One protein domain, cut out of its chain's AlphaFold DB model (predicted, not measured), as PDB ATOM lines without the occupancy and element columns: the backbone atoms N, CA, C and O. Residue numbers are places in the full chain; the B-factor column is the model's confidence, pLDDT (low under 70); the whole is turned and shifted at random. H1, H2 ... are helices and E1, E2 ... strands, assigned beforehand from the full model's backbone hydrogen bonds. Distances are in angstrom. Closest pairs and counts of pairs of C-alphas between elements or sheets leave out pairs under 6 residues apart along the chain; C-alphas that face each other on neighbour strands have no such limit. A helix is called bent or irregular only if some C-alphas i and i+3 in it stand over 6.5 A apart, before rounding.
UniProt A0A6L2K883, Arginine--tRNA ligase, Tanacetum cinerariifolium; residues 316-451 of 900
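What this domain is: This is residues 316 to 451 of the 900 residues of the protein "Arginine--tRNA ligase" of Tanacetum cinerariifolium (UniProt A0A6L2K883). A parallel sheet of four strands stands between one long helix, H1, over one face and two helices, H5 and H6, over the other. Beyond H5, on its side away from the sheet, H3 packs on it at a steep angle, with the short helices H2 and H4 near its two ends, so that helices are heaped on the H5 side. The printed part has 136 residues with six named helices and four named strands, in the order E1 H1 E2 H2 H3 H4 H5 E3 H6 E4, and the sheet's order is E2 E1 E3 E4. The class is mixed, helices and strands, and the whole is compact, with a radius of gyration of the C-alphas of 15.1 A and spans of 47 by 40 by 24 A.

How they stand to each other: The sheet runs E2, residues 351 to 354, E1, residues 316 to 319, E3, residues 409 to 415, and E4, residues 444 to 450; E2 and E4 are its edge strands. E2 and E1 are parallel at 8 degrees, with N 316 and O 351 within hydrogen-bond range at 2.9 A. E1 and E3 are parallel at 21 degrees, with N 411 and O 317 at 2.8 A. E3 and E4 are parallel at 20 degrees, with N 410 and O 444 at 2.8 A. H1, residues 328 to 347, is on the sheet at a height of 8.5 A, over E1 and E3, and runs along the strands; its closest C-alphas to E3 are those of Arg 334 and Val 413, 6.5 A apart. On the opposite face H5, residues 387 to 404, has a height of 11.8 A over the sheet and lies over E1 and E3. On the same face as H5, H6, residues 416 to 433, has a height of 9.3 A and lies over E4 and, only just, over E3, on which 3 of its C-alphas fall. These are three layers, helices on both faces of a sheet. E1, H1, E2 and E3, H6, E4 are strand-helix-strand units, two parallel neighbour strands with a helix between, each with a right-handed crossover. H5 is the hub, touching three helices. With its residues 396 to 404 alone it touches H6, the same way at a steep tilt of 58 degrees, the C-alphas of Leu 397 and Cys 425 being closest at 6.1 A. It touches H3, residues 363 to 376, opposite ways at a steep tilt of 59 degrees, closest at Val 369 and Leu 398, C-alphas 6.1 A apart. With residues 395 to 403 alone it touches H2, residues 357 to 360, closest at Ala 358 and Ala 399, C-alphas 5.3 A apart. H4, residues 381 to 384, is close to H5 but not clearly touching, its Arg 382 C-alpha 7.7 A from that of Ser 390. H1 and H5 are apart. In H1 and H5 every O i to N i+4 pair is within hydrogen-bond range, in H3 9 of 10 and in H6 12 of 14; H2 and H4 are too short for such a pair.

Where its parts are: E1 begins at C-alpha 316, (186.440, 134.107, 155.569), and H1 begins at C-alpha 328, (192.728, 148.066, 134.680). H1 is 27.8 A long, H5 26.1 A, H6 25.5 A and H3 20.3 A. H6 is irregular: C-alphas 417 and 420 are 7.5 A apart. E3 is 19.6 A long and E4 19.4 A, ending at C-alpha 450, (181.806, 139.132, 137.349).

The domain as a whole: The C-alphas farthest apart are those of Tyr 347 and Glu 380, 48.5 A. The printed part has no cut, and none of its links is long. The mean pLDDT of the printed part is 70.1, with 63 residues under 70, among them residues 374 to 393 and 430 to 443.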
ATOM      1  N   VAL A 316     186.633 134.029 157.020       87.19
ATOM      2  CA  VAL A 316     186.440 134.107 155.569       87.19
ATOM      3  C   VAL A 316     187.743 134.460 154.858       87.19
ATOM      4  O   VAL A 316     188.484 135.350 155.275       87.19
ATOM      5  N   ILE A 317     188.013 133.776 153.749       84.81
ATOM      6  CA  ILE A 317     189.082 134.137 152.812       84.81
ATOM      7  C   ILE A 317     188.441 134.658 151.530       84.81
ATOM      8  O   ILE A 317     187.619 133.969 150.923       84.81
ATOM      9  N   ILE A 318     188.823 135.864 151.116       84.44
ATOM     10  CA  ILE A 318     188.462 136.441 149.818       84.44
ATOM     11  C   ILE A 318     189.710 136.379 148.947       84.44
ATOM     12  O   ILE A 318     190.685 137.079 149.219       84.44
ATOM     13  N   ASP A 319     189.699 135.542 147.918       77.25
ATOM     14  CA  ASP A 319     190.846 135.359 147.034       77.25
ATOM     15  C   ASP A 319     190.512 135.716 145.581       77.25
ATOM     16  O   ASP A 319     189.352 135.800 145.163       77.25
ATOM     17  N   TYR A 320     191.566 135.957 144.813       75.12
ATOM     18  CA  TYR A 320     191.514 136.304 143.403       75.12
ATOM     19  C   TYR A 320     192.464 135.362 142.668       75.12
ATOM     20  O   TYR A 320     193.562 135.137 143.168       75.12
ATOM     21  N   PRO A 321     192.091 134.812 141.503       67.12
ATOM     22  CA  PRO A 321     192.981 133.915 140.783       67.12
ATOM     23  C   PRO A 321     194.224 134.643 140.274       67.12
ATOM     24  O   PRO A 321     194.190 135.846 139.988       67.12
ATOM     25  N   SER A 322     195.283 133.876 140.056       63.69
ATOM     26  CA  SER A 322     196.413 134.285 139.238       63.69
ATOM     27  C   SER A 322     195.948 134.523 137.791       63.69
ATOM     28  O   SER A 322     195.423 133.639 137.100       63.69
ATOM     29  N   LEU A 323     196.100 135.770 137.346       59.16
ATOM     30  CA  LEU A 323     195.740 136.253 136.015       59.16
ATOM     31  C   LEU A 323     196.975 136.882 135.374       59.16
ATOM     32  O   LEU A 323     197.671 137.670 136.010       59.16
ATOM     33  N   ASP A 324     197.235 136.503 134.131       45.91
ATOM     34  CA  ASP A 324     198.447 136.868 133.402       45.91
ATOM     35  C   ASP A 324     198.408 138.312 132.906       45.91
ATOM     36  O   ASP A 324     199.386 139.039 133.065       45.91
ATOM     37  N   GLU A 325     197.256 138.730 132.379       52.59
ATOM     38  CA  GLU A 325     196.948 140.103 131.991       52.59
ATOM     39  C   GLU A 325     195.481 140.407 132.347       52.59
ATOM     40  O   GLU A 325     194.574 139.634 132.034       52.59
ATOM     41  N   GLU A 326     195.239 141.533 133.021       55.19
ATOM     42  CA  GLU A 326     193.905 142.074 133.309       55.19
ATOM     43  C   GLU A 326     193.843 143.522 132.833       55.19
ATOM     44  O   GLU A 326     194.767 144.302 133.071       55.19
ATOM     45  N   MET A 327     192.722 143.919 132.232       58.09
ATOM     46  CA  MET A 327     192.460 145.333 131.968       58.09
ATOM     47  C   MET A 327     192.258 146.069 133.301       58.09
ATOM     48  O   MET A 327     191.563 145.577 134.192       58.09
ATOM     49  N   HIS A 328     192.812 147.278 133.438       62.88
ATOM     50  CA  HIS A 328     192.728 148.066 134.680       62.88
ATOM     51  C   HIS A 328     191.282 148.302 135.169       62.88
ATOM     52  O   HIS A 328     191.046 148.416 136.372       62.88
ATOM     53  N   VAL A 329     190.309 148.313 134.251       67.31
ATOM     54  CA  VAL A 329     188.872 148.427 134.549       67.31
ATOM     55  C   VAL A 329     188.320 147.172 135.244       67.31
ATOM     56  O   VAL A 329     187.585 147.281 136.227       67.31
ATOM     57  N   ASP A 330     188.716 145.976 134.800       72.75
ATOM     58  CA  ASP A 330     188.318 144.712 135.434       72.75
ATOM     59  C   ASP A 330     188.956 144.564 136.816       72.75
ATOM     60  O   ASP A 330     188.289 144.157 137.769       72.75
ATOM     61  N   LEU A 331     190.214 144.997 136.957       74.31
ATOM     62  CA  LEU A 331     190.900 145.080 138.243       74.31
ATOM     63  C   LEU A 331     190.145 145.986 139.234       74.31
ATOM     64  O   LEU A 331     189.995 145.612 140.399       74.31
ATOM     65  N   LEU A 332     189.640 147.145 138.789       74.31
ATOM     66  CA  LEU A 332     188.811 148.037 139.610       74.31
ATOM     67  C   LEU A 332     187.477 147.373 139.989       74.31
ATOM     68  O   LEU A 332     187.126 147.339 141.167       74.31
ATOM     69  N   ARG A 333     186.770 146.767 139.024       79.69
ATOM     70  CA  ARG A 333     185.509 146.035 139.251       79.69
ATOM     71  C   ARG A 333     185.682 144.891 140.258       79.69
ATOM     72  O   ARG A 333     184.869 144.753 141.175       79.69
ATOM     73  N   ARG A 334     186.769 144.118 140.148       83.06
ATOM     74  CA  ARG A 334     187.150 143.051 141.088       83.06
ATOM     75  C   ARG A 334     187.448 143.596 142.484       83.06
ATOM     76  O   ARG A 334     186.919 143.066 143.463       83.06
ATOM     77  N   ARG A 335     188.252 144.665 142.581       81.62
ATOM     78  CA  ARG A 335     188.573 145.341 143.853       81.62
ATOM     79  C   ARG A 335     187.316 145.870 144.542       81.62
ATOM     80  O   ARG A 335     187.168 145.642 145.736       81.62
ATOM     81  N   ALA A 336     186.402 146.510 143.813       84.38
ATOM     82  CA  ALA A 336     185.153 147.055 144.351       84.38
ATOM     83  C   ALA A 336     184.251 145.970 144.973       84.38
ATOM     84  O   ALA A 336     183.788 146.109 146.109       84.38
ATOM     85  N   ILE A 337     184.069 144.844 144.270       87.31
ATOM     86  CA  ILE A 337     183.306 143.688 144.773       87.31
ATOM     87  C   ILE A 337     183.987 143.078 146.010       87.31
ATOM     88  O   ILE A 337     183.329 142.857 147.029       87.31
ATOM     89  N   GLY A 338     185.301 142.835 145.945       87.31
ATOM     90  CA  GLY A 338     186.070 142.237 147.041       87.31
ATOM     91  C   GLY A 338     186.152 143.123 148.289       87.31
ATOM     92  O   GLY A 338     186.000 142.624 149.404       87.31
ATOM     93  N   TYR A 339     186.314 144.439 148.116       88.56
ATOM     94  CA  TYR A 339     186.275 145.414 149.206       88.56
ATOM     95  C   TYR A 339     184.896 145.464 149.857       88.56
ATOM     96  O   TYR A 339     184.815 145.389 151.078       88.56
ATOM     97  N   THR A 340     183.815 145.530 149.070       91.62
ATOM     98  CA  THR A 340     182.449 145.562 149.620       91.62
ATOM     99  C   THR A 340     182.181 144.327 150.480       91.62
ATOM    100  O   THR A 340     181.732 144.441 151.621       91.62
ATOM    101  N   LEU A 341     182.537 143.140 149.977       92.00
ATOM    102  CA  LEU A 341     182.418 141.891 150.729       92.00
ATOM    103  C   LEU A 341     183.256 141.919 152.020       92.00
ATOM    104  O   LEU A 341     182.728 141.628 153.094       92.00
ATOM    105  N   MET A 342     184.532 142.314 151.938       92.56
ATOM    106  CA  MET A 342     185.416 142.457 153.104       92.56
ATOM    107  C   MET A 342     184.831 143.408 154.148       92.56
ATOM    108  O   MET A 342     184.843 143.094 155.335       92.56
ATOM    109  N   SER A 343     184.365 144.579 153.725       92.62
ATOM    110  CA  SER A 343     183.908 145.634 154.621       92.62
ATOM    111  C   SER A 343     182.639 145.226 155.358       92.62
ATOM    112  O   SER A 343     182.567 145.440 156.567       92.62
ATOM    113  N   ILE A 344     181.690 144.553 154.693       93.69
ATOM    114  CA  ILE A 344     180.497 144.015 155.366       93.69
ATOM    115  C   ILE A 344     180.882 142.893 156.345       93.69
ATOM    116  O   ILE A 344     180.390 142.882 157.472       93.69
ATOM    117  N   LEU A 345     181.806 141.998 155.981       92.19
ATOM    118  CA  LEU A 345     182.291 140.933 156.871       92.19
ATOM    119  C   LEU A 345     183.018 141.484 158.115       92.19
ATOM    120  O   LEU A 345     182.674 141.119 159.238       92.19
ATOM    121  N   LYS A 346     183.963 142.419 157.939       92.50
ATOM    122  CA  LYS A 346     184.686 143.080 159.044       92.50
ATOM    123  C   LYS A 346     183.752 143.891 159.941       92.50
ATOM    124  O   LYS A 346     183.902 143.882 161.162       92.50
ATOM    125  N   TYR A 347     182.766 144.567 159.355       94.12
ATOM    126  CA  TYR A 347     181.709 145.249 160.101       94.12
ATOM    127  C   TYR A 347     180.897 144.260 160.951       94.12
ATOM    128  O   TYR A 347     180.712 144.485 162.145       94.12
ATOM    129  N   SER A 348     180.567 143.102 160.372       91.12
ATOM    130  CA  SER A 348     179.950 141.933 161.022       91.12
ATOM    131  C   SER A 348     180.882 141.178 161.990       91.12
ATOM    132  O   SER A 348     180.542 140.080 162.430       91.12
ATOM    133  N   LYS A 349     182.042 141.757 162.335       91.94
ATOM    134  CA  LYS A 349     183.060 141.234 163.267       91.94
ATOM    135  C   LYS A 349     183.616 139.845 162.893       91.94
ATOM    136  O   LYS A 349     184.135 139.141 163.752       91.94
ATOM    137  N   VAL A 350     183.529 139.477 161.615       89.75
ATOM    138  CA  VAL A 350     184.105 138.251 161.042       89.75
ATOM    139  C   VAL A 350     185.594 138.477 160.748       89.75
ATOM    140  O   VAL A 350     185.977 139.569 160.320       89.75
ATOM    141  N   ASP A 351     186.437 137.461 160.948       89.12
ATOM    142  CA  ASP A 351     187.852 137.506 160.555       89.12
ATOM    143  C   ASP A 351     187.988 137.316 159.032       89.12
ATOM    144  O   ASP A 351     187.409 136.393 158.450       89.12
ATOM    145  N   VAL A 352     188.724 138.216 158.371       88.06
ATOM    146  CA  VAL A 352     188.808 138.296 156.902       88.06
ATOM    147  C   VAL A 352     190.250 138.429 156.433       88.06
ATOM    148  O   VAL A 352     190.883 139.474 156.608       88.06
ATOM    149  N   THR A 353     190.725 137.403 155.729       83.44
ATOM    150  CA  THR A 353     191.993 137.426 154.980       83.44
ATOM    151  C   THR A 353     191.721 137.690 153.494       83.44
ATOM    152  O   THR A 353     190.740 137.181 152.949       83.44
ATOM    153  N   ILE A 354     192.582 138.474 152.832       74.38
ATOM    154  CA  ILE A 354     192.469 138.798 151.400       74.38
ATOM    155  C   ILE A 354     193.714 138.362 150.628       74.38
ATOM    156  O   ILE A 354     194.830 138.685 151.032       74.38
ATOM    157  N   GLY A 355     193.489 137.740 149.468       64.94
ATOM    158  CA  GLY A 355     194.513 137.395 148.482       64.94
ATOM    159  C   GLY A 355     195.356 136.176 148.862       64.94
ATOM    160  O   GLY A 355     195.348 135.729 150.008       64.94
ATOM    161  N   HIS A 356     196.098 135.652 147.882       62.41
ATOM    162  CA  HIS A 356     196.852 134.400 147.972       62.41
ATOM    163  C   HIS A 356     197.727 134.278 149.243       62.41
ATOM    164  O   HIS A 356     198.825 134.845 149.304       62.41
ATOM    165  N   PRO A 357     197.363 133.423 150.216       56.31
ATOM    166  CA  PRO A 357     198.156 133.181 151.423       56.31
ATOM    167  C   PRO A 357     199.330 132.202 151.189       56.31
ATOM    168  O   PRO A 357     199.845 131.590 152.126       56.31
ATOM    169  N   ALA A 358     199.796 132.046 149.944       51.00
ATOM    170  CA  ALA A 358     200.840 131.097 149.533       51.00
ATOM    171  C   ALA A 358     202.188 131.274 150.276       51.00
ATOM    172  O   ALA A 358     202.965 130.321 150.435       51.00
ATOM    173  N   ILE A 359     202.452 132.482 150.787       50.56
ATOM    174  CA  ILE A 359     203.595 132.799 151.660       50.56
ATOM    175  C   ILE A 359     203.520 131.994 152.971       50.56
ATOM    176  O   ILE A 359     204.527 131.444 153.410       50.56
ATOM    177  N   LEU A 360     202.321 131.855 153.546       54.91
ATOM    178  CA  LEU A 360     202.050 131.223 154.845       54.91
ATOM    179  C   LEU A 360     201.945 129.686 154.779       54.91
ATOM    180  O   LEU A 360     201.804 129.026 155.806       54.91
ATOM    181  N   SER A 361     202.005 129.103 153.578       62.06
ATOM    182  CA  SER A 361     201.901 127.653 153.375       62.06
ATOM    183  C   SER A 361     203.221 126.934 153.679       62.06
ATOM    184  O   SER A 361     204.287 127.325 153.187       62.06
ATOM    185  N   THR A 362     203.154 125.851 154.452       68.38
ATOM    186  CA  THR A 362     204.310 125.034 154.850       68.38
ATOM    187  C   THR A 362     204.937 124.288 153.671       68.38
ATOM    188  O   THR A 362     204.332 124.096 152.613       68.38
ATOM    189  N   ARG A 363     206.162 123.789 153.875       69.88
ATOM    190  CA  ARG A 363     206.857 122.938 152.901       69.88
ATOM    191  C   ARG A 363     206.061 121.673 152.540       69.88
ATOM    192  O   ARG A 363     206.050 121.292 151.377       69.88
ATOM    193  N   SER A 364     205.361 121.056 153.499       69.94
ATOM    194  CA  SER A 364     204.582 119.835 153.238       69.94
ATOM    195  C   SER A 364     203.286 120.110 152.464       69.94
ATOM    196  O   SER A 364     202.923 119.312 151.604       69.94
ATOM    197  N   GLU A 365     202.619 121.249 152.695       69.75
ATOM    198  CA  GLU A 365     201.497 121.699 151.852       69.75
ATOM    199  C   GLU A 365     201.968 121.925 150.404       69.75
ATOM    200  O   GLU A 365     201.380 121.381 149.471       69.75
ATOM    201  N   LYS A 366     203.096 122.623 150.217       74.38
ATOM    202  CA  LYS A 366     203.713 122.891 148.903       74.38
ATOM    203  C   LYS A 366     204.079 121.605 148.142       74.38
ATOM    204  O   LYS A 366     203.680 121.425 146.993       74.38
ATOM    205  N   GLU A 367     204.754 120.661 148.802       74.50
ATOM    206  CA  GLU A 367     205.108 119.353 148.222       74.50
ATOM    207  C   GLU A 367     203.886 118.459 147.915       74.50
ATOM    208  O   GLU A 367     203.977 117.573 147.061       74.50
ATOM    209  N   ARG A 368     202.733 118.675 148.570       71.25
ATOM    210  CA  ARG A 368     201.461 118.001 148.241       71.25
ATOM    211  C   ARG A 368     200.772 118.638 147.040       71.25
ATOM    212  O   ARG A 368     200.437 117.918 146.105       71.25
ATOM    213  N   VAL A 369     200.625 119.964 147.018       74.75
ATOM    214  CA  VAL A 369     200.006 120.688 145.893       74.75
ATOM    215  C   VAL A 369     200.757 120.415 144.586       74.75
ATOM    216  O   VAL A 369     200.126 120.159 143.566       74.75
ATOM    217  N   GLN A 370     202.092 120.321 144.623       75.38
ATOM    218  CA  GLN A 370     202.880 119.923 143.452       75.38
ATOM    219  C   GLN A 370     202.548 118.504 142.947       75.38
ATOM    220  O   GLN A 370     202.546 118.271 141.740       75.38
ATOM    221  N   LYS A 371     202.241 117.549 143.836       73.50
ATOM    222  CA  LYS A 371     201.819 116.190 143.441       73.50
ATOM    223  C   LYS A 371     200.429 116.186 142.812       73.50
ATOM    224  O   LYS A 371     200.232 115.474 141.835       73.50
ATOM    225  N   VAL A 372     199.506 117.003 143.320       70.12
ATOM    226  CA  VAL A 372     198.179 117.193 142.710       70.12
ATOM    227  C   VAL A 372     198.328 117.821 141.322       70.12
ATOM    228  O   VAL A 372     197.820 117.272 140.352       70.12
ATOM    229  N   LEU A 373     199.136 118.876 141.180       71.00
ATOM    230  CA  LEU A 373     199.442 119.479 139.878       71.00
ATOM    231  C   LEU A 373     200.055 118.464 138.892       71.00
ATOM    232  O   LEU A 373     199.738 118.479 137.707       71.00
ATOM    233  N   ASN A 374     200.919 117.558 139.367       69.12
ATOM    234  CA  ASN A 374     201.515 116.477 138.565       69.12
ATOM    235  C   ASN A 374     200.561 115.300 138.275       69.12
ATOM    236  O   ASN A 374     200.911 114.429 137.486       69.12
ATOM    237  N   ARG A 375     199.393 115.245 138.927       66.56
ATOM    238  CA  ARG A 375     198.355 114.217 138.735       66.56
ATOM    239  C   ARG A 375     197.240 114.691 137.800       66.56
ATOM    240  O   ARG A 375     196.674 113.873 137.087       66.56
ATOM    241  N   TRP A 376     196.925 115.987 137.833       57.72
ATOM    242  CA  TRP A 376     195.842 116.605 137.058       57.72
ATOM    243  C   TRP A 376     196.305 117.249 135.739       57.72
ATOM    244  O   TRP A 376     195.476 117.476 134.866       57.72
ATOM    245  N   PHE A 377     197.607 117.502 135.568       56.53
ATOM    246  CA  PHE A 377     198.210 117.944 134.304       56.53
ATOM    247  C   PHE A 377     199.316 116.961 133.910       56.53
ATOM    248  O   PHE A 377     200.242 116.755 134.703       56.53
ATOM    249  N   SER A 378     199.230 116.359 132.718       50.97
ATOM    250  CA  SER A 378     200.205 115.353 132.276       50.97
ATOM    251  C   SER A 378     201.580 115.966 131.979       50.97
ATOM    252  O   SER A 378     201.760 117.185 131.951       50.97
ATOM    253  N   THR A 379     202.585 115.119 131.757       45.56
ATOM    254  CA  THR A 379     203.912 115.562 131.305       45.56
ATOM    255  C   THR A 379     203.936 116.042 129.854       45.56
ATOM    256  O   THR A 379     204.842 116.792 129.508       45.56
ATOM    257  N   GLU A 380     202.956 115.655 129.036       42.19
ATOM    258  CA  GLU A 380     202.865 116.031 127.618       42.19
ATOM    259  C   GLU A 380     202.120 117.373 127.467       42.19
ATOM    260  O   GLU A 380     202.633 118.287 126.823       42.19
ATOM    261  N   ASP A 381     201.024 117.585 128.217       40.53
ATOM    262  CA  ASP A 381     200.306 118.880 128.319       40.53
ATOM    263  C   ASP A 381     201.207 120.056 128.751       40.53
ATOM    264  O   ASP A 381     200.877 121.225 128.550       40.53
ATOM    265  N   ARG A 382     202.338 119.757 129.402       41.28
ATOM    266  CA  ARG A 382     203.316 120.739 129.898       41.28
ATOM    267  C   ARG A 382     204.336 121.191 128.859       41.28
ATOM    268  O   ARG A 382     205.102 122.103 129.155       41.28
ATOM    269  N   GLN A 383     204.380 120.559 127.688       40.59
ATOM    270  CA  GLN A 383     205.239 120.996 126.583       40.59
ATOM    271  C   GLN A 383     204.513 121.959 125.631       40.59
ATOM    272  O   GLN A 383     205.178 122.747 124.965       40.59
ATOM    273  N   ASP A 384     203.175 121.937 125.623       37.88
ATOM    274  CA  ASP A 384     202.321 122.768 124.759       37.88
ATOM    275  C   ASP A 384     201.734 124.003 125.487       37.88
ATOM    276  O   ASP A 384     201.326 124.983 124.867       37.88
ATOM    277  N   ARG A 385     201.726 123.998 126.831       44.81
ATOM    278  CA  ARG A 385     201.359 125.150 127.683       44.81
ATOM    279  C   ARG A 385     202.587 125.931 128.143       44.81
ATOM    280  O   ARG A 385     203.676 125.374 128.270       44.81
ATOM    281  N   THR A 386     202.425 127.214 128.472       51.25
ATOM    282  CA  THR A 386     203.553 128.009 128.973       51.25
ATOM    283  C   THR A 386     203.893 127.636 130.421       51.25
ATOM    284  O   THR A 386     203.021 127.283 131.219       51.25
ATOM    285  N   GLN A 387     205.162 127.798 130.813       53.50
ATOM    286  CA  GLN A 387     205.589 127.659 132.215       53.50
ATOM    287  C   GLN A 387     204.740 128.528 133.168       53.50
ATOM    288  O   GLN A 387     204.444 128.119 134.290       53.50
ATOM    289  N   ARG A 388     204.307 129.708 132.700       50.69
ATOM    290  CA  ARG A 388     203.526 130.676 133.480       50.69
ATOM    291  C   ARG A 388     202.132 130.140 133.839       50.69
ATOM    292  O   ARG A 388     201.695 130.341 134.970       50.69
ATOM    293  N   ASP A 389     201.488 129.391 132.940       59.81
ATOM    294  CA  ASP A 389     200.195 128.736 133.200       59.81
ATOM    295  C   ASP A 389     200.301 127.728 134.354       59.81
ATOM    296  O   ASP A 389     199.476 127.721 135.272       59.81
ATOM    297  N   SER A 390     201.356 126.904 134.342       62.50
ATOM    298  CA  SER A 390     201.630 125.924 135.402       62.50
ATOM    299  C   SER A 390     201.951 126.602 136.739       62.50
ATOM    300  O   SER A 390     201.501 126.138 137.789       62.50
ATOM    301  N   ASP A 391     202.697 127.708 136.717       66.44
ATOM    302  CA  ASP A 391     203.016 128.486 137.919       66.44
ATOM    303  C   ASP A 391     201.763 129.147 138.519       66.44
ATOM    304  O   ASP A 391     201.648 129.258 139.740       66.44
ATOM    305  N   ASN A 392     200.812 129.580 137.685       69.75
ATOM    306  CA  ASN A 392     199.538 130.154 138.124       69.75
ATOM    307  C   ASN A 392     198.610 129.090 138.724       69.75
ATOM    308  O   ASN A 392     198.134 129.270 139.845       69.75
ATOM    309  N   ALA A 393     198.454 127.944 138.056       69.81
ATOM    310  CA  ALA A 393     197.708 126.802 138.590       69.81
ATOM    311  C   ALA A 393     198.269 126.318 139.938       69.81
ATOM    312  O   ALA A 393     197.511 125.992 140.853       69.81
ATOM    313  N   TYR A 394     199.595 126.333 140.108       74.25
ATOM    314  CA  TYR A 394     200.231 126.027 141.389       74.25
ATOM    315  C   TYR A 394     199.900 127.056 142.489       74.25
ATOM    316  O   TYR A 394     199.601 126.654 143.615       74.25
ATOM    317  N   LYS A 395     199.921 128.366 142.190       75.75
ATOM    318  CA  LYS A 395     199.553 129.430 143.152       75.75
ATOM    319  C   LYS A 395     198.095 129.307 143.592       75.75
ATOM    320  O   LYS A 395     197.840 129.304 144.795       75.75
ATOM    321  N   ASP A 396     197.178 129.159 142.636       76.50
ATOM    322  CA  ASP A 396     195.734 129.092 142.886       76.50
ATOM    323  C   ASP A 396     195.370 127.860 143.727       76.50
ATOM    324  O   ASP A 396     194.703 127.982 144.756       76.50
ATOM    325  N   LEU A 397     195.888 126.677 143.368       76.94
ATOM    326  CA  LEU A 397     195.694 125.453 144.153       76.94
ATOM    327  C   LEU A 397     196.300 125.560 145.562       76.94
ATOM    328  O   LEU A 397     195.709 125.061 146.518       76.94
ATOM    329  N   LEU A 398     197.457 126.213 145.718       75.94
ATOM    330  CA  LEU A 398     198.112 126.390 147.018       75.94
ATOM    331  C   LEU A 398     197.354 127.367 147.927       75.94
ATOM    332  O   LEU A 398     197.196 127.098 149.120       75.94
ATOM    333  N   ALA A 399     196.863 128.474 147.369       75.50
ATOM    334  CA  ALA A 399     196.036 129.451 148.070       75.50
ATOM    335  C   ALA A 399     194.710 128.833 148.543       75.50
ATOM    336  O   ALA A 399     194.351 128.940 149.720       75.50
ATOM    337  N   LEU A 400     194.041 128.098 147.652       76.25
ATOM    338  CA  LEU A 400     192.816 127.365 147.947       76.25
ATOM    339  C   LEU A 400     193.030 126.291 149.023       76.25
ATOM    340  O   LEU A 400     192.270 126.230 149.992       76.25
ATOM    341  N   TRP A 401     194.076 125.467 148.894       76.25
ATOM    342  CA  TRP A 401     194.399 124.415 149.864       76.25
ATOM    343  C   TRP A 401     194.670 124.993 151.254       76.25
ATOM    344  O   TRP A 401     194.153 124.486 152.254       76.25
ATOM    345  N   TYR A 402     195.446 126.080 151.330       76.88
ATOM    346  CA  TYR A 402     195.682 126.792 152.585       76.88
ATOM    347  C   TYR A 402     194.359 127.212 153.237       76.88
ATOM    348  O   TYR A 402     194.207 127.075 154.457       76.88
ATOM    349  N   GLY A 403     193.416 127.700 152.424       77.00
ATOM    350  CA  GLY A 403     192.116 128.180 152.868       77.00
ATOM    351  C   GLY A 403     191.175 127.088 153.367       77.00
ATOM    352  O   GLY A 403     190.604 127.259 154.443       77.00
ATOM    353  N   LEU A 404     191.060 125.954 152.662       76.56
ATOM    354  CA  LEU A 404     190.173 124.839 153.047       76.56
ATOM    355  C   LEU A 404     190.464 124.336 154.469       76.56
ATOM    356  O   LEU A 404     189.551 124.077 155.251       76.56
ATOM    357  N   GLN A 405     191.742 124.292 154.854       74.50
ATOM    358  CA  GLN A 405     192.148 123.852 156.190       74.50
ATOM    359  C   GLN A 405     191.886 124.886 157.303       74.50
ATOM    360  O   GLN A 405     191.921 124.529 158.486       74.50
ATOM    361  N   ARG A 406     191.644 126.164 156.971       77.62
ATOM    362  CA  ARG A 406     191.731 127.293 157.921       77.62
ATOM    363  C   ARG A 406     190.463 128.148 158.028       77.62
ATOM    364  O   ARG A 406     190.125 128.527 159.147       77.62
ATOM    365  N   ALA A 407     189.754 128.403 156.932       82.19
ATOM    366  CA  ALA A 407     188.525 129.201 156.909       82.19
ATOM    367  C   ALA A 407     187.253 128.357 157.115       82.19
ATOM    368  O   ALA A 407     187.299 127.126 157.120       82.19
ATOM    369  N   ASP A 408     186.115 129.037 157.247       81.25
ATOM    370  CA  ASP A 408     184.774 128.436 157.208       81.25
ATOM    371  C   ASP A 408     184.081 128.726 155.870       81.25
ATOM    372  O   ASP A 408     183.225 127.956 155.427       81.25
ATOM    373  N   TRP A 409     184.480 129.815 155.204       84.00
ATOM    374  CA  TRP A 409     184.029 130.203 153.870       84.00
ATOM    375  C   TRP A 409     185.187 130.779 153.038       84.00
ATOM    376  O   TRP A 409     185.995 131.567 153.527       84.00
ATOM    377  N   ILE A 410     185.270 130.383 151.771       83.12
ATOM    378  CA  ILE A 410     186.245 130.865 150.790       83.12
ATOM    379  C   ILE A 410     185.476 131.417 149.591       83.12
ATOM    380  O   ILE A 410     184.644 130.710 149.014       83.12
ATOM    381  N   VAL A 411     185.760 132.660 149.206       84.56
ATOM    382  CA  VAL A 411     185.127 133.346 148.076       84.56
ATOM    383  C   VAL A 411     186.179 133.702 147.036       84.56
ATOM    384  O   VAL A 411     187.062 134.512 147.310       84.56
ATOM    385  N   TYR A 412     186.052 133.141 145.833       82.44
ATOM    386  CA  TYR A 412     186.872 133.528 144.682       82.44
ATOM    387  C   TYR A 412     186.127 134.556 143.829       82.44
ATOM    388  O   TYR A 412     185.085 134.241 143.249       82.44
ATOM    389  N   VAL A 413     186.653 135.783 143.745       83.06
ATOM    390  CA  VAL A 413     186.091 136.866 142.914       83.06
ATOM    391  C   VAL A 413     186.854 136.908 141.589       83.06
ATOM    392  O   VAL A 413     188.020 137.303 141.545       83.06
ATOM    393  N   THR A 414     186.223 136.461 140.502       75.50
ATOM    394  CA  THR A 414     186.907 136.178 139.222       75.50
ATOM    395  C   THR A 414     186.079 136.635 138.024       75.50
ATOM    396  O   THR A 414     184.857 136.754 138.141       75.50
ATOM    397  N   PRO A 415     186.687 136.823 136.841       73.69
ATOM    398  CA  PRO A 415     185.908 136.985 135.627       73.69
ATOM    399  C   PRO A 415     185.229 135.656 135.251       73.69
ATOM    400  O   PRO A 415     185.817 134.587 135.451       73.69
ATOM    401  N   VAL A 416     184.016 135.716 134.690       70.25
ATOM    402  CA  VAL A 416     183.193 134.531 134.334       70.25
ATOM    403  C   VAL A 416     183.934 133.530 133.439       70.25
ATOM    404  O   VAL A 416     183.786 132.328 133.620       70.25
ATOM    405  N   TRP A 417     184.793 133.993 132.527       65.50
ATOM    406  CA  TRP A 417     185.550 133.118 131.623       65.50
ATOM    407  C   TRP A 417     186.647 132.278 132.313       65.50
ATOM    408  O   TRP A 417     187.175 131.359 131.695       65.50
ATOM    409  N   LYS A 418     186.964 132.528 133.595       64.25
ATOM    410  CA  LYS A 418     187.778 131.624 134.439       64.25
ATOM    411  C   LYS A 418     186.939 130.779 135.422       64.25
ATOM    412  O   LYS A 418     187.529 130.122 136.277       64.25
ATOM    413  N   GLN A 419     185.600 130.757 135.325       68.06
ATOM    414  CA  GLN A 419     184.746 129.985 136.247       68.06
ATOM    415  C   GLN A 419     185.107 128.491 136.251       68.06
ATOM    416  O   GLN A 419     185.403 127.944 137.310       68.06
ATOM    417  N   GLU A 420     185.166 127.851 135.082       60.47
ATOM    418  CA  GLU A 420     185.428 126.407 134.942       60.47
ATOM    419  C   GLU A 420     186.808 126.001 135.479       60.47
ATOM    420  O   GLU A 420     186.945 125.003 136.184       60.47
ATOM    421  N   TYR A 421     187.829 126.824 135.225       69.19
ATOM    422  CA  TYR A 421     189.181 126.648 135.762       69.19
ATOM    423  C   TYR A 421     189.202 126.660 137.303       69.19
ATOM    424  O   TYR A 421     189.900 125.858 137.928       69.19
ATOM    425  N   ILE A 422     188.398 127.522 137.932       70.06
ATOM    426  CA  ILE A 422     188.301 127.613 139.395       70.06
ATOM    427  C   ILE A 422     187.395 126.521 139.978       70.06
ATOM    428  O   ILE A 422     187.705 125.990 141.043       70.06
ATOM    429  N   GLU A 423     186.349 126.092 139.269       66.62
ATOM    430  CA  GLU A 423     185.560 124.901 139.620       66.62
ATOM    431  C   GLU A 423     186.400 123.612 139.549       66.62
ATOM    432  O   GLU A 423     186.305 122.765 140.442       66.62
ATOM    433  N   MET A 424     187.301 123.493 138.568       67.44
ATOM    434  CA  MET A 424     188.304 122.425 138.496       67.44
ATOM    435  C   MET A 424     189.262 122.479 139.695       67.44
ATOM    436  O   MET A 424     189.470 121.456 140.350       67.44
ATOM    437  N   CYS A 425     189.791 123.658 140.046       71.69
ATOM    438  CA  CYS A 425     190.654 123.820 141.224       71.69
ATOM    439  C   CYS A 425     189.927 123.460 142.534       71.69
ATOM    440  O   CYS A 425     190.470 122.714 143.352       71.69
ATOM    441  N   PHE A 426     188.676 123.908 142.713       71.75
ATOM    442  CA  PHE A 426     187.814 123.506 143.831       71.75
ATOM    443  C   PHE A 426     187.605 121.990 143.888       71.75
ATOM    444  O   PHE A 426     187.671 121.407 144.969       71.75
ATOM    445  N   THR A 427     187.372 121.348 142.745       69.56
ATOM    446  CA  THR A 427     187.135 119.901 142.662       69.56
ATOM    447  C   THR A 427     188.394 119.112 143.023       69.56
ATOM    448  O   THR A 427     188.340 118.242 143.893       69.56
ATOM    449  N   ALA A 428     189.544 119.463 142.440       68.88
ATOM    450  CA  ALA A 428     190.828 118.828 142.733       68.88
ATOM    451  C   ALA A 428     191.224 118.967 144.214       68.88
ATOM    452  O   ALA A 428     191.640 117.990 144.838       68.88
ATOM    453  N   ALA A 429     191.038 120.153 144.805       70.50
ATOM    454  CA  ALA A 429     191.362 120.393 146.208       70.50
ATOM    455  C   ALA A 429     190.410 119.663 147.177       70.50
ATOM    456  O   ALA A 429     190.880 119.063 148.141       70.50
ATOM    457  N   LYS A 430     189.092 119.642 146.913       69.31
ATOM    458  CA  LYS A 430     188.108 118.916 147.747       69.31
ATOM    459  C   LYS A 430     188.325 117.400 147.733       69.31
ATOM    460  O   LYS A 430     188.210 116.757 148.776       69.31
ATOM    461  N   LEU A 431     188.650 116.828 146.570       66.44
ATOM    462  CA  LEU A 431     188.919 115.392 146.436       66.44
ATOM    463  C   LEU A 431     190.104 114.960 147.313       66.44
ATOM    464  O   LEU A 431     190.011 113.954 148.011       66.44
ATOM    465  N   GLU A 432     191.178 115.747 147.349       64.44
ATOM    466  CA  GLU A 432     192.368 115.454 148.158       64.44
ATOM    467  C   GLU A 432     192.207 115.896 149.640       64.44
ATOM    468  O   GLU A 432     192.781 115.268 150.536       64.44
ATOM    469  N   GLU A 433     191.367 116.901 149.952       61.19
ATOM    470  CA  GLU A 433     190.975 117.222 151.341       61.19
ATOM    471  C   GLU A 433     190.265 116.029 152.002       61.19
ATOM    472  O   GLU A 433     190.565 115.704 153.154       61.19
ATOM    473  N   SER A 434     189.374 115.343 151.272       52.28
ATOM    474  CA  SER A 434     188.578 114.220 151.799       52.28
ATOM    475  C   SER A 434     189.420 113.067 152.375       52.28
ATOM    476  O   SER A 434     188.951 112.318 153.228       52.28
ATOM    477  N   VAL A 435     190.686 112.971 151.960       47.66
ATOM    478  CA  VAL A 435     191.667 111.969 152.402       47.66
ATOM    479  C   VAL A 435     192.395 112.393 153.696       47.66
ATOM    480  O   VAL A 435     193.114 111.593 154.292       47.66
ATOM    481  N   THR A 436     192.265 113.653 154.138       47.19
ATOM    482  CA  THR A 436     193.151 114.246 155.165       47.19
ATOM    483  C   THR A 436     192.487 115.114 156.245       47.19
ATOM    484  O   THR A 436     193.152 115.433 157.233       47.19
ATOM    485  N   SER A 437     191.218 115.507 156.104       48.56
ATOM    486  CA  SER A 437     190.565 116.471 157.009       48.56
ATOM    487  C   SER A 437     189.799 115.803 158.160       48.56
ATOM    488  O   SER A 437     188.815 115.104 157.947       48.56
ATOM    489  N   ASN A 438     190.206 116.082 159.406       49.84
ATOM    490  CA  ASN A 438     189.476 115.680 160.624       49.84
ATOM    491  C   ASN A 438     188.304 116.629 160.980       49.84
ATOM    492  O   ASN A 438     187.671 116.461 162.026       49.84
ATOM    493  N   ARG A 439     188.012 117.655 160.163       57.03
ATOM    494  CA  ARG A 439     186.888 118.577 160.411       57.03
ATOM    495  C   ARG A 439     185.552 117.850 160.208       57.03
ATOM    496  O   ARG A 439     185.334 117.223 159.182       57.03
ATOM    497  N   HIS A 440     184.604 118.018 161.134       54.84
ATOM    498  CA  HIS A 440     183.232 117.493 160.986       54.84
ATOM    499  C   HIS A 440     182.406 118.185 159.879       54.84
ATOM    500  O   HIS A 440     181.296 117.751 159.577       54.84
ATOM    501  N   LYS A 441     182.916 119.272 159.288       59.22
ATOM    502  CA  LYS A 441     182.290 120.008 158.187       59.22
ATOM    503  C   LYS A 441     183.387 120.641 157.312       59.22
ATOM    504  O   LYS A 441     184.258 121.305 157.880       59.22
ATOM    505  N   PRO A 442     183.370 120.461 155.978       64.25
ATOM    506  CA  PRO A 442     184.301 121.142 155.079       64.25
ATOM    507  C   PRO A 442     183.981 122.641 154.990       64.25
ATOM    508  O   PRO A 442     182.850 123.061 155.258       64.25
ATOM    509  N   ALA A 443     184.964 123.450 154.592       68.88
ATOM    510  CA  ALA A 443     184.754 124.877 154.360       68.88
ATOM    511  C   ALA A 443     183.778 125.112 153.187       68.88
ATOM    512  O   ALA A 443     183.835 124.429 152.161       68.88
ATOM    513  N   ARG A 444     182.893 126.110 153.309       77.94
ATOM    514  CA  ARG A 444     182.055 126.569 152.191       77.94
ATOM    515  C   ARG A 444     182.973 127.146 151.117       77.94
ATOM    516  O   ARG A 444     183.752 128.053 151.384       77.94
ATOM    517  N   THR A 445     182.833 126.686 149.886       73.56
ATOM    518  CA  THR A 445     183.409 127.343 148.706       73.56
ATOM    519  C   THR A 445     182.337 128.196 148.048       73.56
ATOM    520  O   THR A 445     181.168 127.819 148.061       73.56
ATOM    521  N   SER A 446     182.672 129.349 147.480       74.19
ATOM    522  CA  SER A 446     181.727 130.100 146.651       74.19
ATOM    523  C   SER A 446     182.425 130.855 145.534       74.19
ATOM    524  O   SER A 446     183.466 131.484 145.726       74.19
ATOM    525  N   TYR A 447     181.805 130.798 144.363       73.56
ATOM    526  CA  TYR A 447     182.258 131.468 143.161       73.56
ATOM    527  C   TYR A 447     181.522 132.804 142.981       73.56
ATOM    528  O   TYR A 447     180.293 132.844 142.891       73.56
ATOM    529  N   ALA A 448     182.265 133.910 142.931       77.75
ATOM    530  CA  ALA A 448     181.739 135.269 142.803       77.75
ATOM    531  C   ALA A 448     182.113 135.880 141.442       77.75
ATOM    532  O   ALA A 448     182.799 136.900 141.357       77.75
ATOM    533  N   GLY A 449     181.654 135.233 140.368       75.69
ATOM    534  CA  GLY A 449     181.917 135.661 138.994       75.69
ATOM    535  C   GLY A 449     181.398 137.062 138.668       75.69
ATOM    536  O   GLY A 449     180.247 137.374 138.981       75.69
ATOM    537  N   TYR A 450     182.206 137.873 137.986       74.69
ATOM    538  CA  TYR A 450     181.806 139.132 137.349       74.69
ATOM    539  C   TYR A 450     182.018 139.075 135.833       74.69
ATOM    540  O   TYR A 450     182.904 138.379 135.335       74.69
ATOM    541  N   ARG A 451     181.209 139.816 135.069       72.94
ATOM    542  CA  ARG A 451     181.494 140.030 133.644       72.94
ATOM    543  C   ARG A 451     182.573 141.106 133.500       72.94
ATOM    544  O   ARG A 451     182.469 142.143 134.162       72.94
TER     545      ARG A 451